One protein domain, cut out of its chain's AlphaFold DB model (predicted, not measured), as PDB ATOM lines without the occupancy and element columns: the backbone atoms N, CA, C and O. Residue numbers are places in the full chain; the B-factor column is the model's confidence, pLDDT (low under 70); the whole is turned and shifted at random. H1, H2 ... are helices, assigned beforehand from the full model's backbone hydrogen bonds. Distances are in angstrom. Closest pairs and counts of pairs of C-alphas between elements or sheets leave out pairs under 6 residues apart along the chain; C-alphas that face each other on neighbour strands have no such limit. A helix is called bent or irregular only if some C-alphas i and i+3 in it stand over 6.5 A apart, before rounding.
ATOM      1  N   ALA A   2     -29.313  15.445 -49.938       91.88
ATOM      2  CA  ALA A   2     -28.338  14.651 -50.715       91.88
ATOM      3  C   ALA A   2     -27.367  13.807 -49.857       91.88
ATOM      4  O   ALA A   2     -27.234  12.608 -50.085       91.88
ATOM      5  N   ILE A   3     -26.774  14.405 -48.816       91.19
ATOM      6  CA  ILE A   3     -25.913  13.698 -47.846       91.19
ATOM      7  C   ILE A   3     -26.650  12.505 -47.218       91.19
ATOM      8  O   ILE A   3     -26.136  11.391 -47.216       91.19
ATOM      9  N   LEU A   4     -27.883  12.719 -46.748       92.94
ATOM     10  CA  LEU A   4     -28.701  11.674 -46.124       92.94
ATOM     11  C   LEU A   4     -29.004  10.521 -47.093       92.94
ATOM     12  O   LEU A   4     -28.975   9.364 -46.685       92.94
ATOM     13  N   LYS A   5     -29.249  10.816 -48.376       93.12
ATOM     14  CA  LYS A   5     -29.465   9.787 -49.409       93.12
ATOM     15  C   LYS A   5     -28.229   8.920 -49.616       93.12
ATOM     16  O   LYS A   5     -28.353   7.697 -49.659       93.12
ATOM     17  N   ILE A   6     -27.056   9.545 -49.710       91.75
ATOM     18  CA  ILE A   6     -25.783   8.833 -49.868       91.75
ATOM     19  C   ILE A   6     -25.545   7.926 -48.660       91.75
ATOM     20  O   ILE A   6     -25.328   6.733 -48.837       91.75
ATOM     21  N   GLU A   7     -25.653   8.453 -47.438       91.88
ATOM     22  CA  GLU A   7     -25.457   7.656 -46.219       91.88
ATOM     23  C   GLU A   7     -26.472   6.498 -46.123       91.88
ATOM     24  O   GLU A   7     -26.102   5.369 -45.785       91.88
ATOM     25  N   ASN A   8     -27.742   6.736 -46.478       91.44
ATOM     26  CA  ASN A   8     -28.801   5.726 -46.381       91.44
ATOM     27  C   ASN A   8     -28.662   4.603 -47.415       91.44
ATOM     28  O   ASN A   8     -28.986   3.459 -47.104       91.44
ATOM     29  N   HIS A   9     -28.126   4.884 -48.604       90.00
ATOM     30  CA  HIS A   9     -27.853   3.846 -49.600       90.00
ATOM     31  C   HIS A   9     -26.962   2.728 -49.031       90.00
ATOM     32  O   HIS A   9     -27.247   1.543 -49.196       90.00
ATOM     33  N   TYR A  10     -25.924   3.091 -48.275       84.25
ATOM     34  CA  TYR A  10     -25.044   2.108 -47.646       84.25
ATOM     35  C   TYR A  10     -25.670   1.411 -46.436       84.25
ATOM     36  O   TYR A  10     -25.380   0.242 -46.184       84.25
ATOM     37  N   ASN A  11     -26.529   2.110 -45.690       87.94
ATOM     38  CA  ASN A  11     -27.288   1.515 -44.590       87.94
ATOM     39  C   ASN A  11     -28.164   0.354 -45.087       87.94
ATOM     40  O   ASN A  11     -28.218  -0.689 -44.444       87.94
ATOM     41  N   LEU A  12     -28.794   0.492 -46.259       87.44
ATOM     42  CA  LEU A  12     -29.595  -0.581 -46.861       87.44
ATOM     43  C   LEU A  12     -28.771  -1.847 -47.130       87.44
ATOM     44  O   LEU A  12     -29.234  -2.946 -46.833       87.44
ATOM     45  N   LYS A  13     -27.535  -1.699 -47.620       87.75
ATOM     46  CA  LYS A  13     -26.642  -2.841 -47.861       87.75
ATOM     47  C   LYS A  13     -26.256  -3.557 -46.564       87.75
ATOM     48  O   LYS A  13     -26.333  -4.780 -46.502       87.75
ATOM     49  N   ILE A  14     -25.895  -2.801 -45.523       87.12
ATOM     50  CA  ILE A  14     -25.566  -3.372 -44.204       87.12
ATOM     51  C   ILE A  14     -26.775  -4.102 -43.613       87.12
ATOM     52  O   ILE A  14     -26.601  -5.174 -43.048       87.12
ATOM     53  N   ASN A  15     -27.986  -3.556 -43.762       89.31
ATOM     54  CA  ASN A  15     -29.204  -4.211 -43.275       89.31
ATOM     55  C   ASN A  15     -29.396  -5.580 -43.917       89.31
ATOM     56  O   ASN A  15     -29.577  -6.562 -43.210       89.31
ATOM     57  N   TYR A  16     -29.288  -5.644 -45.244       91.00
ATOM     58  CA  TYR A  16     -29.441  -6.898 -45.968       91.00
ATOM     59  C   TYR A  16     -28.408  -7.947 -45.526       91.00
ATOM     60  O   TYR A  16     -28.758  -9.088 -45.234       91.00
ATOM     61  N   GLU A  17     -27.132  -7.562 -45.425       91.69
ATOM     62  CA  GLU A  17     -26.080  -8.473 -44.960       91.69
ATOM     63  C   GLU A  17     -26.288  -8.902 -43.499       91.69
ATOM     64  O   GLU A  17     -26.066 -10.067 -43.157       91.69
ATOM     65  N   LEU A  18     -26.745  -7.987 -42.640       93.94
ATOM     66  CA  LEU A  18     -27.070  -8.272 -41.245       93.94
ATOM     67  C   LEU A  18     -28.208  -9.289 -41.127       93.94
ATOM     68  O   LEU A  18     -28.067 -10.230 -40.352       93.94
ATOM     69  N   ASP A  19     -29.280  -9.158 -41.906       93.88
ATOM     70  CA  ASP A  19     -30.427 -10.076 -41.863       93.88
ATOM     71  C   ASP A  19     -30.025 -11.511 -42.245       93.88
ATOM     72  O   ASP A  19     -30.407 -12.486 -41.585       93.88
ATOM     73  N   VAL A  20     -29.171 -11.654 -43.264       93.94
ATOM     74  CA  VAL A  20     -28.609 -12.954 -43.662       93.94
ATOM     75  C   VAL A  20     -27.758 -13.543 -42.534       93.94
ATOM     76  O   VAL A  20     -27.906 -14.717 -42.179       93.94
ATOM     77  N   LYS A  21     -26.877 -12.733 -41.932       94.00
ATOM     78  CA  LYS A  21     -26.006 -13.176 -40.831       94.00
ATOM     79  C   LYS A  21     -26.794 -13.535 -39.575       94.00
ATOM     80  O   LYS A  21     -26.467 -14.534 -38.941       94.00
ATOM     81  N   LEU A  22     -27.832 -12.771 -39.242       95.38
ATOM     82  CA  LEU A  22     -28.745 -13.048 -38.132       95.38
ATOM     83  C   LEU A  22     -29.449 -14.384 -38.321       95.38
ATOM     84  O   LEU A  22     -29.468 -15.200 -37.406       95.38
ATOM     85  N   THR A  23     -29.975 -14.638 -39.518       95.19
ATOM     86  CA  THR A  23     -30.651 -15.905 -39.823       95.19
ATOM     87  C   THR A  23     -29.712 -17.091 -39.604       95.19
ATOM     88  O   THR A  23     -30.062 -18.058 -38.927       95.19
ATOM     89  N   TRP A  24     -28.482 -16.998 -40.117       93.38
ATOM     90  CA  TRP A  24     -27.482 -18.047 -39.937       93.38
ATOM     91  C   TRP A  24     -27.088 -18.238 -38.467       93.38
ATOM     92  O   TRP A  24     -27.053 -19.364 -37.971       93.38
ATOM     93  N   PHE A  25     -26.869 -17.135 -37.754       95.44
ATOM     94  CA  PHE A  25     -26.579 -17.129 -36.325       95.44
ATOM     95  C   PHE A  25     -27.685 -17.781 -35.498       95.44
ATOM     96  O   PHE A  25     -27.397 -18.617 -34.647       95.44
ATOM     97  N   HIS A  26     -28.949 -17.444 -35.760       95.62
ATOM     98  CA  HIS A  26     -30.087 -18.019 -35.051       95.62
ATOM     99  C   HIS A  26     -30.199 -19.525 -35.269       95.62
ATOM    100  O   HIS A  26     -30.472 -20.248 -34.314       95.62
ATOM    101  N   ASN A  27     -29.938 -20.007 -36.486       95.50
ATOM    102  CA  ASN A  27     -29.958 -21.438 -36.778       95.50
ATOM    103  C   ASN A  27     -28.881 -22.194 -35.990       95.50
ATOM    104  O   ASN A  27     -29.191 -23.196 -35.348       95.50
ATOM    105  N   ILE A  28     -27.641 -21.692 -35.974       93.56
ATOM    106  CA  ILE A  28     -26.545 -22.330 -35.228       93.56
ATOM    107  C   ILE A  28     -26.780 -22.222 -33.718       93.56
ATOM    108  O   ILE A  28     -26.628 -23.196 -32.987       93.56
ATOM    109  N   SER A  29     -27.194 -21.048 -33.234       94.62
ATOM    110  CA  SER A  29     -27.492 -20.832 -31.817       94.62
ATOM    111  C   SER A  29     -28.604 -21.756 -31.324       94.62
ATOM    112  O   SER A  29     -28.529 -22.244 -30.196       94.62
ATOM    113  N   ARG A  30     -29.640 -21.979 -32.141       95.56
ATOM    114  CA  ARG A  30     -30.718 -22.921 -31.833       95.56
ATOM    115  C   ARG A  30     -30.186 -24.351 -31.795       95.56
ATOM    116  O   ARG A  30     -30.357 -24.998 -30.775       95.56
ATOM    117  N   SER A  31     -29.454 -24.781 -32.828       95.06
ATOM    118  CA  SER A  31     -28.835 -26.117 -32.873       95.06
ATOM    119  C   SER A  31     -27.985 -26.400 -31.630       95.06
ATOM    120  O   SER A  31     -28.142 -27.432 -30.983       95.06
ATOM    121  N   LEU A  32     -27.130 -25.448 -31.231       94.50
ATOM    122  CA  LEU A  32     -26.309 -25.581 -30.029       94.50
ATOM    123  C   LEU A  32     -27.164 -25.719 -28.760       94.50
ATOM    124  O   LEU A  32     -26.851 -26.532 -27.895       94.50
ATOM    125  N   THR A  33     -28.232 -24.927 -28.651       95.12
ATOM    126  CA  THR A  33     -29.137 -24.940 -27.492       95.12
ATOM    127  C   THR A  33     -29.888 -26.268 -27.400       95.12
ATOM    128  O   THR A  33     -29.935 -26.857 -26.326       95.12
ATOM    129  N   ASP A  34     -30.398 -26.778 -28.522       95.88
ATOM    130  CA  ASP A  34     -31.108 -28.060 -28.592       95.88
ATOM    131  C   ASP A  34     -30.177 -29.235 -28.232       95.88
ATOM    132  O   ASP A  34     -30.562 -30.162 -27.512       95.88
ATOM    133  N   LYS A  35     -28.913 -29.182 -28.683       94.50
ATOM    134  CA  LYS A  35     -27.881 -30.164 -28.316       94.50
ATOM    135  C   LYS A  35     -27.536 -30.107 -26.825       94.50
ATOM    136  O   LYS A  35     -27.428 -31.155 -26.195       94.50
ATOM    137  N   LEU A  36     -27.393 -28.911 -26.251       94.81
ATOM    138  CA  LEU A  36     -27.151 -28.743 -24.813       94.81
ATOM    139  C   LEU A  36     -28.325 -29.251 -23.970       94.81
ATOM    140  O   LEU A  36     -28.101 -29.982 -23.010       94.81
ATOM    141  N   ASP A  37     -29.561 -28.941 -24.364       94.38
ATOM    142  CA  ASP A  37     -30.772 -29.450 -23.710       94.38
ATOM    143  C   ASP A  37     -30.827 -30.984 -23.728       94.38
ATOM    144  O   ASP A  37     -31.104 -31.624 -22.713       94.38
ATOM    145  N   SER A  38     -30.461 -31.590 -24.860       92.50
ATOM    146  CA  SER A  38     -30.363 -33.047 -24.987       92.50
ATOM    147  C   SER A  38     -29.290 -33.643 -24.066       92.50
ATOM    148  O   SER A  38     -29.532 -34.673 -23.437       92.50
ATOM    149  N   LEU A  39     -28.124 -32.996 -23.942       90.62
ATOM    150  CA  LEU A  39     -27.055 -33.432 -23.036       90.62
ATOM    151  C   LEU A  39     -27.457 -33.313 -21.563       90.62
ATOM    152  O   LEU A  39     -27.189 -34.232 -20.792       90.62
ATOM    153  N   TRP A  40     -28.117 -32.223 -21.162       91.75
ATOM    154  CA  TRP A  40     -28.601 -32.072 -19.789       91.75
ATOM    155  C   TRP A  40     -29.656 -33.125 -19.443       91.75
ATOM    156  O   TRP A  40     -29.560 -33.749 -18.389       91.75
ATOM    157  N   LYS A  41     -30.593 -33.415 -20.353       90.19
ATOM    158  CA  LYS A  41     -31.557 -34.515 -20.176       90.19
ATOM    159  C   LYS A  41     -30.867 -35.873 -20.055       90.19
ATOM    160  O   LYS A  41     -31.213 -36.668 -19.185       90.19
ATOM    161  N   LEU A  42     -29.860 -36.138 -20.888       86.44
ATOM    162  CA  LEU A  42     -29.076 -37.373 -20.808       86.44
ATOM    163  C   LEU A  42     -28.364 -37.488 -19.451       86.44
ATOM    164  O   LEU A  42     -28.416 -38.536 -18.807       86.44
ATOM    165  N   ALA A  43     -27.768 -36.394 -18.982       86.31
ATOM    166  CA  ALA A  43     -27.120 -36.312 -17.681       86.31
ATOM    167  C   ALA A  43     -28.080 -36.542 -16.502       86.31
ATOM    168  O   ALA A  43     -27.666 -37.089 -15.483       86.31
ATOM    169  N   GLU A  44     -29.347 -36.138 -16.608       84.50
ATOM    170  CA  GLU A  44     -30.368 -36.429 -15.591       84.50
ATOM    171  C   GLU A  44     -30.729 -37.921 -15.549       84.50
ATOM    172  O   GLU A  44     -30.955 -38.477 -14.474       84.50
ATOM    173  N   THR A  45     -30.753 -38.584 -16.709       81.50
ATOM    174  CA  THR A  45     -31.066 -40.021 -16.803       81.50
ATOM    175  C   THR A  45     -29.907 -40.933 -16.388       81.50
ATOM    176  O   THR A  45     -30.141 -42.028 -15.874       81.50
ATOM    177  N   HIS A  46     -28.658 -40.492 -16.563       69.81
ATOM    178  CA  HIS A  46     -27.466 -41.234 -16.156       69.81
ATOM    179  C   HIS A  46     -27.073 -40.901 -14.704       69.81
ATOM    180  O   HIS A  46     -26.398 -39.913 -14.431       69.81
ATOM    181  N   GLN A  47     -27.444 -41.766 -13.755       58.47
ATOM    182  CA  GLN A  47     -27.009 -41.686 -12.349       58.47
ATOM    183  C   GLN A  47     -25.581 -42.242 -12.145       58.47
ATOM    184  O   GLN A  47     -25.376 -43.162 -11.353       58.47
ATOM    185  N   SER A  48     -24.580 -41.738 -12.873       57.56
ATOM    186  CA  SER A  48     -23.173 -42.034 -12.552       57.56
ATOM    187  C   SER A  48     -22.663 -41.104 -11.448       57.56
ATOM    188  O   SER A  48     -23.019 -39.928 -11.386       57.56
ATOM    189  N   THR A  49     -21.819 -41.642 -10.561       54.56
ATOM    190  CA  THR A  49     -21.245 -40.952  -9.388       54.56
ATOM    191  C   THR A  49     -20.442 -39.696  -9.760       54.56
ATOM    192  O   THR A  49     -20.346 -38.770  -8.959       54.56
ATOM    193  N   GLU A  50     -19.939 -39.628 -10.994       60.72
ATOM    194  CA  GLU A  50     -19.411 -38.424 -11.635       60.72
ATOM    195  C   GLU A  50     -20.265 -38.144 -12.878       60.72
ATOM    196  O   GLU A  50     -20.298 -38.933 -13.826       60.72
ATOM    197  N   ASN A  51     -21.040 -37.058 -12.854       77.38
ATOM    198  CA  ASN A  51     -21.916 -36.683 -13.963       77.38
ATOM    199  C   ASN A  51     -21.115 -35.879 -15.003       77.38
ATOM    200  O   ASN A  51     -21.305 -34.673 -15.174       77.38
ATOM    201  N   GLU A  52     -20.160 -36.553 -15.647       85.81
ATOM    202  CA  GLU A  52     -19.238 -35.974 -16.634       85.81
ATOM    203  C   GLU A  52     -19.985 -35.275 -17.782       85.81
ATOM    204  O   GLU A  52     -19.567 -34.213 -18.242       85.81
ATOM    205  N   ILE A  53     -21.137 -35.827 -18.189       87.88
ATOM    206  CA  ILE A  53     -22.013 -35.265 -19.229       87.88
ATOM    207  C   ILE A  53     -22.526 -33.887 -18.804       87.88
ATOM    208  O   ILE A  53     -22.459 -32.930 -19.580       87.88
ATOM    209  N   LYS A  54     -22.991 -33.758 -17.554       90.00
ATOM    210  CA  LYS A  54     -23.427 -32.472 -17.003       90.00
ATOM    211  C   LYS A  54     -22.279 -31.472 -16.954       90.00
ATOM    212  O   LYS A  54     -22.441 -30.340 -17.398       90.00
ATOM    213  N   GLN A  55     -21.115 -31.892 -16.455       90.88
ATOM    214  CA  GLN A  55     -19.946 -31.018 -16.361       90.88
ATOM    215  C   GLN A  55     -19.511 -30.510 -17.742       90.88
ATOM    216  O   GLN A  55     -19.208 -29.327 -17.893       90.88
ATOM    217  N   PHE A  56     -19.520 -31.378 -18.755       92.00
ATOM    218  CA  PHE A  56     -19.228 -31.001 -20.134       92.00
ATOM    219  C   PHE A  56     -20.252 -29.996 -20.685       92.00
ATOM    220  O   PHE A  56     -19.865 -28.948 -21.208       92.00
ATOM    221  N   ALA A  57     -21.553 -30.262 -20.523       93.19
ATOM    222  CA  ALA A  57     -22.611 -29.354 -20.971       93.19
ATOM    223  C   ALA A  57     -22.507 -27.970 -20.300       93.19
ATOM    224  O   ALA A  57     -22.564 -26.940 -20.977       93.19
ATOM    225  N   ASP A  58     -22.246 -27.932 -18.990       94.06
ATOM    226  CA  ASP A  58     -22.071 -26.693 -18.223       94.06
ATOM    227  C   ASP A  58     -20.814 -25.913 -18.664       94.06
ATOM    228  O   ASP A  58     -20.826 -24.677 -18.754       94.06
ATOM    229  N   GLN A  59     -19.725 -26.607 -19.010       95.38
ATOM    230  CA  GLN A  59     -18.521 -25.985 -19.575       95.38
ATOM    231  C   GLN A  59     -18.783 -25.355 -20.948       95.38
ATOM    232  O   GLN A  59     -18.325 -24.239 -21.214       95.38
ATOM    233  N   ILE A  60     -19.544 -26.021 -21.819       95.62
ATOM    234  CA  ILE A  60     -19.917 -25.460 -23.122       95.62
ATOM    235  C   ILE A  60     -20.847 -24.253 -22.943       95.62
ATOM    236  O   ILE A  60     -20.612 -23.210 -23.555       95.62
ATOM    237  N   ALA A  61     -21.853 -24.343 -22.069       95.62
ATOM    238  CA  ALA A  61     -22.796 -23.253 -21.808       95.62
ATOM    239  C   ALA A  61     -22.117 -22.014 -21.188       95.62
ATOM    240  O   ALA A  61     -22.383 -20.873 -21.587       95.62
ATOM    241  N   SER A  62     -21.194 -22.219 -20.246       96.12
ATOM    242  CA  SER A  62     -20.403 -21.132 -19.655       96.12
ATOM    243  C   SER A  62     -19.434 -20.512 -20.665       96.12
ATOM    244  O   SER A  62     -19.337 -19.283 -20.746       96.12
ATOM    245  N   SER A  63     -18.787 -21.330 -21.502       95.62
ATOM    246  CA  SER A  63     -17.947 -20.857 -22.609       95.62
ATOM    247  C   SER A  63     -18.753 -20.021 -23.599       95.62
ATOM    248  O   SER A  63     -18.330 -18.924 -23.965       95.62
ATOM    249  N   TRP A  64     -19.945 -20.489 -23.976       95.12
ATOM    250  CA  TRP A  64     -20.864 -19.771 -24.851       95.12
ATOM    251  C   TRP A  64     -21.225 -18.389 -24.295       95.12
ATOM    252  O   TRP A  64     -21.040 -17.365 -24.958       95.12
ATOM    253  N   THR A  65     -21.661 -18.351 -23.036       94.88
ATOM    254  CA  THR A  65     -22.043 -17.117 -22.335       94.88
ATOM    255  C   THR A  65     -20.870 -16.140 -22.231       94.88
ATOM    256  O   THR A  65     -21.020 -14.943 -22.492       94.88
ATOM    257  N   SER A  66     -19.681 -16.646 -21.894       95.88
ATOM    258  CA  SER A  66     -18.465 -15.841 -21.765       95.88
ATOM    259  C   SER A  66     -18.036 -15.230 -23.101       95.88
ATOM    260  O   SER A  66     -17.777 -14.027 -23.166       95.88
ATOM    261  N   ILE A  67     -18.015 -16.028 -24.176       94.31
ATOM    262  CA  ILE A  67     -17.652 -15.579 -25.529       94.31
ATOM    263  C   ILE A  67     -18.623 -14.501 -26.011       94.31
ATOM    264  O   ILE A  67     -18.185 -13.453 -26.489       94.31
ATOM    265  N   ASN A  68     -19.929 -14.719 -25.835       93.62
ATOM    266  CA  ASN A  68     -20.939 -13.723 -26.179       93.62
ATOM    267  C   ASN A  68     -20.690 -12.399 -25.476       93.62
ATOM    268  O   ASN A  68     -20.591 -11.366 -26.138       93.62
ATOM    269  N   ARG A  69     -20.553 -12.426 -24.147       94.88
ATOM    270  CA  ARG A  69     -20.335 -11.216 -23.354       94.88
ATOM    271  C   ARG A  69     -19.100 -10.452 -23.832       94.88
ATOM    272  O   ARG A  69     -19.206  -9.269 -24.138       94.88
ATOM    273  N   GLN A  70     -17.964 -11.136 -23.965       95.50
ATOM    274  CA  GLN A  70     -16.705 -10.512 -24.387       95.50
ATOM    275  C   GLN A  70     -16.812  -9.867 -25.773       95.50
ATOM    276  O   GLN A  70     -16.316  -8.760 -25.991       95.50
ATOM    277  N   ILE A  71     -17.469 -10.541 -26.722       94.75
ATOM    278  CA  ILE A  71     -17.607 -10.022 -28.083       94.75
ATOM    279  C   ILE A  71     -18.563  -8.823 -28.123       94.75
ATOM    280  O   ILE A  71     -18.226  -7.807 -28.737       94.75
ATOM    281  N   TYR A  72     -19.708  -8.890 -27.439       93.94
ATOM    282  CA  TYR A  72     -20.631  -7.754 -27.358       93.94
ATOM    283  C   TYR A  72     -19.973  -6.531 -26.713       93.94
ATOM    284  O   TYR A  72     -20.069  -5.425 -27.248       93.94
ATOM    285  N   GLU A  73     -19.245  -6.719 -25.611       94.69
ATOM    286  CA  GLU A  73     -18.507  -5.641 -24.947       94.69
ATOM    287  C   GLU A  73     -17.464  -5.015 -25.880       94.69
ATOM    288  O   GLU A  73     -17.411  -3.787 -26.003       94.69
ATOM    289  N   LYS A  74     -16.697  -5.843 -26.605       95.69
ATOM    290  CA  LYS A  74     -15.680  -5.393 -27.568       95.69
ATOM    291  C   LYS A  74     -16.263  -4.482 -28.649       95.69
ATOM    292  O   LYS A  74     -15.647  -3.472 -28.988       95.69
ATOM    293  N   TYR A  75     -17.431  -4.824 -29.194       95.19
ATOM    294  CA  TYR A  75     -18.026  -4.082 -30.308       95.19
ATOM    295  C   TYR A  75     -18.977  -2.956 -29.876       95.19
ATOM    296  O   TYR A  75     -19.209  -2.046 -30.667       95.19
ATOM    297  N   SER A  76     -19.449  -2.929 -28.623       92.44
ATOM    298  CA  SER A  76     -20.404  -1.931 -28.090       92.44
ATOM    299  C   SER A  76     -19.994  -0.458 -28.262       92.44
ATOM    300  O   SER A  76     -20.844   0.434 -28.319       92.44
ATOM    301  N   LYS A  77     -18.686  -0.183 -28.345       92.69
ATOM    302  CA  LYS A  77     -18.128   1.173 -28.465       92.69
ATOM    303  C   LYS A  77     -17.912   1.620 -29.910       92.69
ATOM    304  O   LYS A  77     -17.623   2.794 -30.132       92.69
ATOM    305  N   ILE A  78     -18.033   0.716 -30.884       93.19
ATOM    306  CA  ILE A  78     -17.825   1.059 -32.291       93.19
ATOM    307  C   ILE A  78     -18.963   1.953 -32.770       93.19
ATOM    308  O   ILE A  78     -20.140   1.678 -32.532       93.19
ATOM    309  N   ARG A  79     -18.589   3.033 -33.452       93.00
ATOM    310  CA  ARG A  79     -19.505   4.003 -34.047       93.00
ATOM    311  C   ARG A  79     -19.399   3.944 -35.556       93.00
ATOM    312  O   ARG A  79     -18.312   3.747 -36.100       93.00
ATOM    313  N   MET A  80     -20.527   4.145 -36.220       92.12
ATOM    314  CA  MET A  80     -20.568   4.242 -37.664       92.12
ATOM    315  C   MET A  80     -19.853   5.520 -38.102       92.12
ATOM    316  O   MET A  80     -20.247   6.617 -37.706       92.12
ATOM    317  N   ALA A  81     -18.812   5.399 -38.920       93.19
ATOM    318  CA  ALA A  81     -18.198   6.557 -39.557       93.19
ATOM    319  C   ALA A  81     -19.105   7.082 -40.679       93.19
ATOM    320  O   ALA A  81     -19.716   6.303 -41.417       93.19
ATOM    321  N   SER A  82     -19.185   8.403 -40.812       92.56
ATOM    322  CA  SER A  82     -19.781   9.046 -41.975       92.56
ATOM    323  C   SER A  82     -18.931   8.757 -43.207       92.56
ATOM    324  O   SER A  82     -17.701   8.775 -43.163       92.56
ATOM    325  N   ARG A  83     -19.602   8.488 -44.324       89.94
ATOM    326  CA  ARG A  83     -18.952   8.288 -45.625       89.94
ATOM    327  C   ARG A  83     -18.808   9.584 -46.403       89.94
ATOM    328  O   ARG A  83     -17.999   9.667 -47.317       89.94
ATOM    329  N   THR A  84     -19.603  10.582 -46.042       90.94
ATOM    330  CA  THR A  84     -19.544  11.925 -46.620       90.94
ATOM    331  C   THR A  84     -18.541  12.825 -45.901       90.94
ATOM    332  O   THR A  84     -17.978  13.716 -46.529       90.94
ATOM    333  N   LEU A  85     -18.270  12.576 -44.615       89.75
ATOM    334  CA  LEU A  85     -17.294  13.319 -43.817       89.75
ATOM    335  C   LEU A  85     -16.262  12.379 -43.190       89.75
ATOM    336  O   LEU A  85     -16.549  11.636 -42.250       89.75
ATOM    337  N   HIS A  86     -15.034  12.448 -43.701       89.25
ATOM    338  CA  HIS A  86     -13.935  11.600 -43.254       89.25
ATOM    339  C   HIS A  86     -13.619  11.802 -41.764       89.25
ATOM    340  O   HIS A  86     -13.441  12.926 -41.298       89.25
ATOM    341  N   GLY A  87     -13.515  10.697 -41.021       89.12
ATOM    342  CA  GLY A  87     -13.145  10.697 -39.600       89.12
ATOM    343  C   GLY A  87     -14.241  11.174 -38.642       89.12
ATOM    344  O   GLY A  87     -14.001  11.247 -37.439       89.12
ATOM    345  N   VAL A  88     -15.444  11.476 -39.138       93.75
ATOM    346  CA  VAL A  88     -16.552  11.963 -38.309       93.75
ATOM    347  C   VAL A  88     -17.576  10.845 -38.097       93.75
ATOM    348  O   VAL A  88     -18.033  10.252 -39.071       93.75
ATOM    349  N   PRO A  89     -17.991  10.548 -36.852       94.12
ATOM    350  CA  PRO A  89     -19.116   9.655 -36.596       94.12
ATOM    351  C   PRO A  89     -20.409  10.153 -37.250       94.12
ATOM    352  O   PRO A  89     -20.763  11.328 -37.145       94.12
ATOM    353  N   LEU A  90     -21.154   9.243 -37.874       94.56
ATOM    354  CA  LEU A  90     -22.418   9.534 -38.548       94.56
ATOM    355  C   LEU A  90     -23.428  10.193 -37.601       94.56
ATOM    356  O   LEU A  90     -24.117  11.121 -38.008       94.56
ATOM    357  N   SER A  91     -23.475   9.778 -36.334       93.81
ATOM    358  CA  SER A  91     -24.338  10.384 -35.311       93.81
ATOM    359  C   SER A  91     -24.148  11.900 -35.196       93.81
ATOM    360  O   SER A  91     -25.128  12.640 -35.192       93.81
ATOM    361  N   ILE A  92     -22.899  12.378 -35.219       94.31
ATOM    362  CA  ILE A  92     -22.578  13.811 -35.162       94.31
ATOM    363  C   ILE A  92     -23.090  14.534 -36.412       94.31
ATOM    364  O   ILE A  92     -23.614  15.644 -36.319       94.31
ATOM    365  N   VAL A  93     -22.957  13.911 -37.587       94.00
ATOM    366  CA  VAL A  93     -23.465  14.469 -38.849       94.00
ATOM    367  C   VAL A  93     -24.988  14.571 -38.814       94.00
ATOM    368  O   VAL A  93     -25.539  15.620 -39.142       94.00
ATOM    369  N   LEU A  94     -25.667  13.517 -38.356       95.25
ATOM    370  CA  LEU A  94     -27.121  13.507 -38.209       95.25
ATOM    371  C   LEU A  94     -27.591  14.591 -37.240       95.25
ATOM    372  O   LEU A  94     -28.551  15.290 -37.545       95.25
ATOM    373  N   ASP A  95     -26.911  14.781 -36.111       95.12
ATOM    374  CA  ASP A  95     -27.295  15.800 -35.132       95.12
ATOM    375  C   ASP A  95     -27.090  17.226 -35.653       95.12
ATOM    376  O   ASP A  95     -27.910  18.103 -35.371       95.12
ATOM    377  N   ARG A  96     -26.054  17.468 -36.466       94.94
ATOM    378  CA  ARG A  96     -25.895  18.746 -37.181       94.94
ATOM    379  C   ARG A  96     -27.036  18.967 -38.171       94.94
ATOM    380  O   ARG A  96     -27.667  20.016 -38.136       94.94
ATOM    381  N   ILE A  97     -27.354  17.967 -38.994       95.00
ATOM    382  CA  ILE A  97     -28.434  18.073 -39.986       95.00
ATOM    383  C   ILE A  97     -29.796  18.281 -39.306       95.00
ATOM    384  O   ILE A  97     -30.581  19.096 -39.777       95.00
ATOM    385  N   LYS A  98     -30.078  17.610 -38.180       96.31
ATOM    386  CA  LYS A  98     -31.313  17.831 -37.405       96.31
ATOM    387  C   LYS A  98     -31.459  19.288 -36.963       96.31
ATOM    388  O   LYS A  98     -32.551  19.837 -37.061       96.31
ATOM    389  N   LYS A  99     -30.377  19.917 -36.494       96.56
ATOM    390  CA  LYS A  99     -30.393  21.335 -36.097       96.56
ATOM    391  C   LYS A  99     -30.704  22.243 -37.286       96.56
ATOM    392  O   LYS A  99     -31.573  23.100 -37.169       96.56
ATOM    393  N   GLU A 100     -30.073  21.996 -38.432       95.38
ATOM    394  CA  GLU A 100     -30.350  22.741 -39.667       95.38
ATOM    395  C   GLU A 100     -31.801  22.567 -40.139       95.38
ATOM    396  O   GLU A 100     -32.439  23.533 -40.545       95.38
ATOM    397  N   ILE A 101     -32.368  21.360 -40.025       95.56
ATOM    398  CA  ILE A 101     -33.781  21.110 -40.349       95.56
ATOM    399  C   ILE A 101     -34.708  21.930 -39.450       95.56
ATOM    400  O   ILE A 101     -35.679  22.491 -39.948       95.56
ATOM    401  N   ILE A 102     -34.417  22.031 -38.150       96.19
ATOM    402  CA  ILE A 102     -35.219  22.840 -37.218       96.19
ATOM    403  C   ILE A 102     -35.186  24.316 -37.629       96.19
ATOM    404  O   ILE A 102     -36.239  24.945 -37.731       96.19
ATOM    405  N   VAL A 103     -34.000  24.859 -37.920       95.94
ATOM    406  CA  VAL A 103     -33.842  26.252 -38.377       95.94
ATOM    407  C   VAL A 103     -34.574  26.484 -39.701       95.94
ATOM    408  O   VAL A 103     -35.291  27.475 -39.857       95.94
ATOM    409  N   PHE A 104     -34.453  25.547 -40.642       94.44
ATOM    410  CA  PHE A 104     -35.136  25.618 -41.928       94.44
ATOM    411  C   PHE A 104     -36.662  25.559 -41.777       94.44
ATOM    412  O   PHE A 104     -37.372  26.330 -42.416       94.44
ATOM    413  N   LYS A 105     -37.172  24.710 -40.878       94.81
ATOM    414  CA  LYS A 105     -38.603  24.601 -40.562       94.81
ATOM    415  C   LYS A 105     -39.165  25.905 -39.997       94.81
ATOM    416  O   LYS A 105     -40.209  26.352 -40.457       94.81
ATOM    417  N   ILE A 106     -38.457  26.532 -39.055       94.50
ATOM    418  CA  ILE A 106     -38.842  27.839 -38.493       94.50
ATOM    419  C   ILE A 106     -38.848  28.910 -39.588       94.50
ATOM    420  O   ILE A 106     -39.766  29.721 -39.662       94.50
ATOM    421  N   SER A 107     -37.847  28.888 -40.472       91.44
ATOM    422  CA  SER A 107     -37.759  29.835 -41.587       91.44
ATOM    423  C   SER A 107     -38.940  29.675 -42.548       91.44
ATOM    424  O   SER A 107     -39.573  30.662 -42.903       91.44
ATOM    425  N   LEU A 108     -39.290  28.440 -42.924       92.38
ATOM    426  CA  LEU A 108     -40.451  28.171 -43.778       92.38
ATOM    427  C   LEU A 108     -41.762  28.650 -43.150       92.38
ATOM    428  O   LEU A 108     -42.565  29.253 -43.851       92.38
ATOM    429  N   GLN A 109     -41.952  28.438 -41.846       90.44
ATOM    430  CA  GLN A 109     -43.131  28.926 -41.120       90.44
ATOM    431  C   GLN A 109     -43.221  30.456 -41.122       90.44
ATOM    432  O   GLN A 109     -44.294  31.013 -41.324       90.44
ATOM    433  N   PHE A 110     -42.096  31.148 -40.926       89.31
ATOM    434  CA  PHE A 110     -42.069  32.612 -40.923       89.31
ATOM    435  C   PHE A 110     -42.422  33.210 -42.294       89.31
ATOM    436  O   PHE A 110     -43.055  34.259 -42.380       89.31
ATOM    437  N   TYR A 111     -42.026  32.530 -43.368       87.31
ATOM    438  CA  TYR A 111     -42.152  33.000 -44.746       87.31
ATOM    439  C   TYR A 111     -43.354  32.413 -45.507       87.31
ATOM    440  O   TYR A 111     -43.525  32.695 -46.695       87.31
ATOM    441  N   GLU A 112     -44.207  31.643 -44.828       84.06
ATOM    442  CA  GLU A 112     -45.352  30.921 -45.402       84.06
ATOM    443  C   GLU A 112     -46.369  31.846 -46.088       84.06
ATOM    444  O   GLU A 112     -46.962  31.480 -47.096       84.06
ATOM    445  N   SER A 113     -46.523  33.073 -45.587       81.75
ATOM    446  CA  SER A 113     -47.409  34.095 -46.155       81.75
ATOM    447  C   SER A 113     -46.759  34.961 -47.241       81.75
ATOM    448  O   SER A 113     -47.441  35.770 -47.865       81.75
ATOM    449  N   THR A 114     -45.439  34.848 -47.431       82.69
ATOM    450  CA  THR A 114     -44.648  35.777 -48.259       82.69
ATOM    451  C   THR A 114     -44.193  35.150 -49.577       82.69
ATOM    452  O   THR A 114     -44.070  35.853 -50.577       82.69
ATOM    453  N   TYR A 115     -43.928  33.843 -49.591       82.12
ATOM    454  CA  TYR A 115     -43.475  33.123 -50.782       82.12
ATOM    455  C   TYR A 115     -44.608  32.351 -51.449       82.12
ATOM    456  O   TYR A 115     -45.632  32.049 -50.843       82.12
ATOM    457  N   ASP A 116     -44.385  31.992 -52.712       88.81
ATOM    458  CA  ASP A 116     -45.285  31.123 -53.460       88.81
ATOM    459  C   ASP A 116     -45.430  29.754 -52.768       88.81
ATOM    460  O   ASP A 116     -44.456  29.087 -52.390       88.81
ATOM    461  N   GLN A 117     -46.692  29.358 -52.609       89.06
ATOM    462  CA  GLN A 117     -47.137  28.148 -51.937       89.06
ATOM    463  C   GLN A 117     -46.497  26.882 -52.527       89.06
ATOM    464  O   GLN A 117     -46.241  25.930 -51.785       89.06
ATOM    465  N   GLU A 118     -46.165  26.862 -53.824       92.12
ATOM    466  CA  GLU A 118     -45.469  25.728 -54.442       92.12
ATOM    467  C   GLU A 118     -44.088  25.488 -53.803       92.12
ATOM    468  O   GLU A 118     -43.708  24.347 -53.513       92.12
ATOM    469  N   TYR A 119     -43.332  26.556 -53.537       89.88
ATOM    470  CA  TYR A 119     -42.004  26.454 -52.927       89.88
ATOM    471  C   TYR A 119     -42.079  26.098 -51.443       89.88
ATOM    472  O   TYR A 119     -41.259  25.305 -50.973       89.88
ATOM    473  N   ILE A 120     -43.086  26.605 -50.726       92.56
ATOM    474  CA  ILE A 120     -43.342  26.231 -49.329       92.56
ATOM    475  C   ILE A 120     -43.634  24.728 -49.220       92.56
ATOM    476  O   ILE A 120     -43.000  24.025 -48.429       92.56
ATOM    477  N   LEU A 121     -44.517  24.201 -50.076       92.31
ATOM    478  CA  LEU A 121     -44.839  22.772 -50.121       92.31
ATOM    479  C   LEU A 121     -43.613  21.912 -50.456       92.31
ATOM    480  O   LEU A 121     -43.382  20.883 -49.813       92.31
ATOM    481  N   LYS A 122     -42.786  22.335 -51.424       94.19
ATOM    482  CA  LYS A 122     -41.510  21.663 -51.727       94.19
ATOM    483  C   LYS A 122     -40.573  21.661 -50.515       94.19
ATOM    484  O   LYS A 122     -39.959  20.632 -50.238       94.19
ATOM    485  N   GLY A 123     -40.489  22.770 -49.782       93.56
ATOM    486  CA  GLY A 123     -39.693  22.887 -48.560       93.56
ATOM    487  C   GLY A 123     -40.108  21.879 -47.488       93.56
ATOM    488  O   GLY A 123     -39.273  21.106 -47.014       93.56
ATOM    489  N   TYR A 124     -41.403  21.812 -47.169       94.69
ATOM    490  CA  TYR A 124     -41.925  20.838 -46.204       94.69
ATOM    491  C   TYR A 124     -41.726  19.390 -46.661       94.69
ATOM    492  O   TYR A 124     -41.330  18.551 -45.854       94.69
ATOM    493  N   LYS A 125     -41.891  19.100 -47.956       95.94
ATOM    494  CA  LYS A 125     -41.604  17.767 -48.508       95.94
ATOM    495  C   LYS A 125     -40.149  17.344 -48.266       95.94
ATOM    496  O   LYS A 125     -39.901  16.201 -47.889       95.94
ATOM    497  N   LEU A 126     -39.190  18.257 -48.448       95.88
ATOM    498  CA  LEU A 126     -37.770  17.990 -48.187       95.88
ATOM    499  C   LEU A 126     -37.473  17.792 -46.693       95.88
ATOM    500  O   LEU A 126     -36.572  17.018 -46.354       95.88
ATOM    501  N   ILE A 127     -38.205  18.476 -45.806       96.00
ATOM    502  CA  ILE A 127     -38.117  18.261 -44.354       96.00
ATOM    503  C   ILE A 127     -38.579  16.848 -44.014       96.00
ATOM    504  O   ILE A 127     -37.804  16.107 -43.415       96.00
ATOM    505  N   THR A 128     -39.777  16.455 -44.453       96.06
ATOM    506  CA  THR A 128     -40.329  15.118 -44.189       96.06
ATOM    507  C   THR A 128     -39.399  14.021 -44.703       96.06
ATOM    508  O   THR A 128     -39.021  13.129 -43.948       96.06
ATOM    509  N   GLU A 129     -38.925  14.140 -45.947       96.44
ATOM    510  CA  GLU A 129     -37.954  13.199 -46.519       96.44
ATOM    511  C   GLU A 129     -36.661  13.128 -45.682       96.44
ATOM    512  O   GLU A 129     -36.089  12.055 -45.476       96.44
ATOM    513  N   SER A 130     -36.180  14.265 -45.174       96.19
ATOM    514  CA  SER A 130     -34.976  14.291 -44.339       96.19
ATOM    515  C   SER A 130     -35.200  13.642 -42.972       96.19
ATOM    516  O   SER A 130     -34.325  12.914 -42.505       96.19
ATOM    517  N   GLU A 131     -36.347  13.879 -42.335       95.62
ATOM    518  CA  GLU A 131     -36.715  13.286 -41.044       95.62
ATOM    519  C   GLU A 131     -36.834  11.755 -41.148       95.62
ATOM    520  O   GLU A 131     -36.280  11.035 -40.310       95.62
ATOM    521  N   GLU A 132     -37.454  11.246 -42.217       94.69
ATOM    522  CA  GLU A 132     -37.534   9.810 -42.516       94.69
ATOM    523  C   GLU A 132     -36.142   9.182 -42.681       94.69
ATOM    524  O   GLU A 132     -35.822   8.162 -42.057       94.69
ATOM    525  N   LEU A 133     -35.269   9.817 -43.473       95.00
ATOM    526  CA  LEU A 133     -33.900   9.341 -43.681       95.00
ATOM    527  C   LEU A 133     -33.082   9.363 -42.382       95.00
ATOM    528  O   LEU A 133     -32.347   8.416 -42.102       95.00
ATOM    529  N   ILE A 134     -33.218  10.407 -41.563       95.00
ATOM    530  CA  ILE A 134     -32.540  10.505 -40.262       95.00
ATOM    531  C   ILE A 134     -33.008   9.395 -39.319       95.00
ATOM    532  O   ILE A 134     -32.176   8.786 -38.645       95.00
ATOM    533  N   SER A 135     -34.309   9.103 -39.286       92.25
ATOM    534  CA  SER A 135     -34.868   8.014 -38.478       92.25
ATOM    535  C   SER A 135     -34.290   6.651 -38.886       92.25
ATOM    536  O   SER A 135     -33.823   5.889 -38.035       92.25
ATOM    537  N   SER A 136     -34.213   6.379 -40.195       90.94
ATOM    538  CA  SER A 136     -33.574   5.171 -40.744       90.94
ATOM    539  C   SER A 136     -32.093   5.059 -40.349       90.94
ATOM    540  O   SER A 136     -31.611   3.984 -39.968       90.94
ATOM    541  N   LEU A 137     -31.367   6.179 -40.409       93.00
ATOM    542  CA  LEU A 137     -29.934   6.245 -40.129       93.00
ATOM    543  C   LEU A 137     -29.599   6.228 -38.631       93.00
ATOM    544  O   LEU A 137     -28.515   5.780 -38.261       93.00
ATOM    545  N   GLY A 138     -30.520   6.639 -37.756       88.88
ATOM    546  CA  GLY A 138     -30.306   6.679 -36.305       88.88
ATOM    547  C   GLY A 138     -29.989   5.317 -35.674       88.88
ATOM    548  O   GLY A 138     -29.386   5.260 -34.607       88.88
ATOM    549  N   LYS A 139     -30.340   4.215 -36.349       89.00
ATOM    550  CA  LYS A 139     -30.058   2.836 -35.908       89.00
ATOM    551  C   LYS A 139     -28.781   2.239 -36.522       89.00
ATOM    552  O   LYS A 139     -28.518   1.058 -36.318       89.00
ATOM    553  N   CYS A 140     -27.992   3.000 -37.289       91.25
ATOM    554  CA  CYS A 140     -26.807   2.457 -37.974       91.25
ATOM    555  C   CYS A 140     -25.756   1.914 -37.002       91.25
ATOM    556  O   CYS A 140     -25.190   0.856 -37.260       91.25
ATOM    557  N   ASP A 141     -25.516   2.612 -35.889       92.00
ATOM    558  CA  ASP A 141     -24.549   2.176 -34.880       92.00
ATOM    559  C   ASP A 141     -24.908   0.792 -34.340       92.00
ATOM    560  O   ASP A 141     -24.094  -0.123 -34.408       92.00
ATOM    561  N   SER A 142     -26.142   0.605 -33.861       92.06
ATOM    562  CA  SER A 142     -26.567  -0.674 -33.286       92.06
ATOM    563  C   SER A 142     -26.536  -1.804 -34.314       92.06
ATOM    564  O   SER A 142     -26.106  -2.908 -33.993       92.06
ATOM    565  N   LYS A 143     -26.915  -1.528 -35.564       92.69
ATOM    566  CA  LYS A 143     -26.853  -2.503 -36.663       92.69
ATOM    567  C   LYS A 143     -25.422  -2.903 -37.005       92.69
ATOM    568  O   LYS A 143     -25.142  -4.090 -37.146       92.69
ATOM    569  N   LEU A 144     -24.500  -1.942 -37.084       93.19
ATOM    570  CA  LEU A 144     -23.080  -2.225 -37.290       93.19
ATOM    571  C   LEU A 144     -22.519  -3.062 -36.134       93.19
ATOM    572  O   LEU A 144     -21.831  -4.057 -36.362       93.19
ATOM    573  N   GLN A 145     -22.824  -2.674 -34.896       94.31
ATOM    574  CA  GLN A 145     -22.380  -3.385 -33.700       94.31
ATOM    575  C   GLN A 145     -22.892  -4.828 -33.683       94.31
ATOM    576  O   GLN A 145     -22.113  -5.745 -33.426       94.31
ATOM    577  N   GLN A 146     -24.169  -5.045 -34.012       94.50
ATOM    578  CA  GLN A 146     -24.756  -6.380 -34.142       94.50
ATOM    579  C   GLN A 146     -24.080  -7.181 -35.253       94.50
ATOM    580  O   GLN A 146     -23.654  -8.306 -35.009       94.50
ATOM    581  N   TYR A 147     -23.912  -6.589 -36.439       94.56
ATOM    582  CA  TYR A 147     -23.267  -7.238 -37.580       94.56
ATOM    583  C   TYR A 147     -21.864  -7.740 -37.230       94.56
ATOM    584  O   TYR A 147     -21.538  -8.907 -37.459       94.56
ATOM    585  N   LEU A 148     -21.044  -6.875 -36.628       94.81
ATOM    586  CA  LEU A 148     -19.689  -7.219 -36.210       94.81
ATOM    587  C   LEU A 148     -19.686  -8.268 -35.101       94.81
ATOM    588  O   LEU A 148     -18.912  -9.223 -35.175       94.81
ATOM    589  N   SER A 149     -20.560  -8.126 -34.102       95.69
ATOM    590  CA  SER A 149     -20.650  -9.080 -32.994       95.69
ATOM    591  C   SER A 149     -21.019 -10.464 -33.511       95.69
ATOM    592  O   SER A 149     -20.254 -11.403 -33.335       95.69
ATOM    593  N   ILE A 150     -22.123 -10.582 -34.247       95.12
ATOM    594  CA  ILE A 150     -22.616 -11.855 -34.780       95.12
ATOM    595  C   ILE A 150     -21.599 -12.498 -35.722       95.12
ATOM    596  O   ILE A 150     -21.342 -13.700 -35.622       95.12
ATOM    597  N   SER A 151     -20.971 -11.711 -36.597       94.50
ATOM    598  CA  SER A 151     -19.952 -12.225 -37.518       94.50
ATOM    599  C   SER A 151     -18.756 -12.832 -36.783       94.50
ATOM    600  O   SER A 151     -18.185 -13.808 -37.263       94.50
ATOM    601  N   ASN A 152     -18.398 -12.296 -35.614       95.06
ATOM    602  CA  ASN A 152     -17.323 -12.843 -34.789       95.06
ATOM    603  C   ASN A 152     -17.789 -13.974 -33.874       95.06
ATOM    604  O   ASN A 152     -17.028 -14.903 -33.643       95.06
ATOM    605  N   ILE A 153     -19.023 -13.928 -33.373       95.25
ATOM    606  CA  ILE A 153     -19.584 -14.962 -32.501       95.25
ATOM    607  C   ILE A 153     -19.810 -16.271 -33.273       95.25
ATOM    608  O   ILE A 153     -19.525 -17.353 -32.763       95.25
ATOM    609  N   THR A 154     -20.294 -16.187 -34.515       94.38
ATOM    610  CA  THR A 154     -20.733 -17.353 -35.301       94.38
ATOM    611  C   THR A 154     -19.652 -18.441 -35.451       94.38
ATOM    612  O   THR A 154     -19.944 -19.604 -35.180       94.38
ATOM    613  N   PRO A 155     -18.384 -18.134 -35.789       95.12
ATOM    614  CA  PRO A 155     -17.324 -19.145 -35.822       95.12
ATOM    615  C   PRO A 155     -17.062 -19.833 -34.475       95.12
ATOM    616  O   PRO A 155     -16.680 -21.001 -34.449       95.12
ATOM    617  N   HIS A 156     -17.245 -19.131 -33.353       94.94
ATOM    618  CA  HIS A 156     -17.091 -19.730 -32.027       94.94
ATOM    619  C   HIS A 156     -18.239 -20.682 -31.705       94.94
ATOM    620  O   HIS A 156     -17.985 -21.771 -31.200       94.94
ATOM    621  N   LEU A 157     -19.472 -20.314 -32.063       94.06
ATOM    622  CA  LEU A 157     -20.627 -21.205 -31.961       94.06
ATOM    623  C   LEU A 157     -20.405 -22.519 -32.710       94.06
ATOM    624  O   LEU A 157     -20.581 -23.583 -32.130       94.06
ATOM    625  N   ILE A 158     -19.948 -22.444 -33.963       94.25
ATOM    626  CA  ILE A 158     -19.671 -23.630 -34.788       94.25
ATOM    627  C   ILE A 158     -18.616 -24.528 -34.122       94.25
ATOM    628  O   ILE A 158     -18.721 -25.751 -34.153       94.25
ATOM    629  N   LYS A 159     -17.595 -23.937 -33.485       95.88
ATOM    630  CA  LYS A 159     -16.579 -24.700 -32.742       95.88
ATOM    631  C   LYS A 159     -17.160 -25.400 -31.514       95.88
ATOM    632  O   LYS A 159     -16.785 -26.540 -31.264       95.88
ATOM    633  N   LEU A 160     -18.040 -24.735 -30.763       94.62
ATOM    634  CA  LEU A 160     -18.714 -25.334 -29.607       94.62
ATOM    635  C   LEU A 160     -19.644 -26.471 -30.040       94.62
ATOM    636  O   LEU A 160     -19.606 -27.545 -29.451       94.62
ATOM    637  N   GLU A 161     -20.408 -26.269 -31.111       93.94
ATOM    638  CA  GLU A 161     -21.267 -27.301 -31.687       93.94
ATOM    639  C   GLU A 161     -20.452 -28.521 -32.139       93.94
ATOM    640  O   GLU A 161     -20.754 -29.647 -31.753       93.94
ATOM    641  N   SER A 162     -19.350 -28.301 -32.862       94.06
ATOM    642  CA  SER A 162     -18.441 -29.378 -33.265       94.06
ATOM    643  C   SER A 162     -17.790 -30.086 -32.071       94.06
ATOM    644  O   SER A 162     -17.501 -31.279 -32.154       94.06
ATOM    645  N   ALA A 163     -17.536 -29.379 -30.966       93.69
ATOM    646  CA  ALA A 163     -17.019 -29.989 -29.746       93.69
ATOM    647  C   ALA A 163     -18.052 -30.926 -29.107       93.69
ATOM    648  O   ALA A 163     -17.673 -32.012 -28.677       93.69
ATOM    649  N   ILE A 164     -19.337 -30.548 -29.107       92.88
ATOM    650  CA  ILE A 164     -20.424 -31.442 -28.688       92.88
ATOM    651  C   ILE A 164     -20.491 -32.665 -29.601       92.88
ATOM    652  O   ILE A 164     -20.513 -33.782 -29.098       92.88
ATOM    653  N   ASP A 165     -20.463 -32.478 -30.922       92.00
ATOM    654  CA  ASP A 165     -20.551 -33.600 -31.864       92.00
ATOM    655  C   ASP A 165     -19.403 -34.597 -31.651       92.00
ATOM    656  O   ASP A 165     -19.629 -35.802 -31.581       92.00
ATOM    657  N   LYS A 166     -18.177 -34.095 -31.451       91.69
ATOM    658  CA  LYS A 166     -17.008 -34.925 -31.116       91.69
ATOM    659  C   LYS A 166     -17.147 -35.624 -29.769       91.69
ATOM    660  O   LYS A 166     -16.720 -36.767 -29.633       91.69
ATOM    661  N   TYR A 167     -17.694 -34.937 -28.771       88.88
ATOM    662  CA  TYR A 167     -17.946 -35.524 -27.461       88.88
ATOM    663  C   TYR A 167     -18.934 -36.685 -27.582       88.88
ATOM    664  O   TYR A 167     -18.618 -37.783 -27.149       88.88
ATOM    665  N   VAL A 168     -20.056 -36.495 -28.280       85.88
ATOM    666  CA  VAL A 168     -21.067 -37.541 -28.503       85.88
ATOM    667  C   VAL A 168     -20.513 -38.730 -29.294       85.88
ATOM    668  O   VAL A 168     -20.897 -39.860 -29.020       85.88
ATOM    669  N   THR A 169     -19.600 -38.519 -30.251       84.62
ATOM    670  CA  THR A 169     -18.981 -39.633 -30.995       84.62
ATOM    671  C   THR A 169     -17.918 -40.397 -30.204       84.62
ATOM    672  O   THR A 169     -17.681 -41.564 -30.498       84.62
ATOM    673  N   ASN A 170     -17.239 -39.738 -29.259       79.50
ATOM    674  CA  ASN A 170     -16.117 -40.316 -28.507       79.50
ATOM    675  C   ASN A 170     -16.537 -40.900 -27.165       79.50
ATOM    676  O   ASN A 170     -15.906 -41.834 -26.673       79.50
ATOM    677  N   VAL A 171     -17.572 -40.330 -26.555       70.31
ATOM    678  CA  VAL A 171     -18.257 -40.972 -25.450       70.31
ATOM    679  C   VAL A 171     -18.935 -42.177 -26.068       70.31
ATOM    680  O   VAL A 171     -19.960 -42.055 -26.738       70.31
TER     681      VAL A 171
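AT A GLANCE: This is residues 2 to 171 of the 236 residues of an uncharacterized protein of Heterotrigona itama (UniProt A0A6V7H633). A long, thin rod is made of two helical parts set end to end: a three-helix bundle of H1, H2 and H5, and beyond it the helical hairpin of H3 and H4, whose turn makes the far tip. H1 is the longest helix, and its first part reaches to the hairpin, where residues 4 to 11 touch H4. The printed part has 170 residues with five named helices, in the order H1, H2, H3, H4, H5, and no named strand; the class is all helix. The whole is extended, with a radius of gyration of the C-alphas of 25.3 A, and spans 89 by 29 by 22 A.

IN THESE COORDINATES: Find C-alpha 2 at (-28.338, 14.651, -50.715); from there H1, residues 2 to 45, runs 64.4 A to C-alpha 45 at (-31.066, -40.021, -16.803). H2, residues 52 to 75, measures 34.7 A. Further on come H3, residues 90 to 110, with 30.4 A, and H4, residues 117 to 137, with 30.3 A. H5, residues 140 to 170, runs 45.1 A and ends with C-alpha 170 at (-16.117, -40.316, -28.507). Look near residue 153 for a kink of 31 degrees in H5; the helix is neither bent nor irregular, but only just: C-alphas 152 and 155 are 6.4 A apart.

HOW THE PARTS SIT: Start at H1, the hub, which touches H2, H4 and H5. With H2 and H5 it forms an up and down bundle, each helix running against the one before it in the chain. H1 and H2, a helical hairpin, touch through residues 36 to 43 and 52 to 61 alone, at a shallow tilt of 14 degrees; their closest C-alphas, of Ala 43 and Lys 54, are 5.4 A apart. H5 touches H1 at a shallow tilt of 26 degrees, the same way, closest at the C-alphas of Leu 18 and Tyr 147, 5.4 A apart. H2 and H5 touch, opposite ways at a shallow tilt of 18 degrees, closest at the C-alphas of Tyr 75 and Gln 145, 5.6 A apart. Now go to the other end of H1: residues 4 to 11 alone touch residues 130 to 137 of H4, at a shallow tilt of 30 degrees, the closest C-alphas being those of Leu 4 and Leu 133, 6.2 A apart. H3 and H4, a helical hairpin, touch at a shallow tilt of 22 degrees, closest at the C-alphas of Leu 94 and Ile 134, 6.5 A apart. H4 and H5 meet only through their link; H2 is apart from H3 and H4. In H2, H3 and H4 every O i to N i+4 pair is within hydrogen-bond range; in H1 it is 38 of 40, in H5 25 of 27.

THE WHOLE: The two C-alphas farthest apart, of Thr 49 and Thr 114, stand 89.1 A from each other. The printed part has no cut; the link from H2 to H3, residues 76 to 89, is long, and that from H4 to H5 is tight. Residues 113 to 118, of which 117 and 118 belong to H4, stand free. The mean pLDDT of the printed part is 91.4; residues 46 to 50 are under 70.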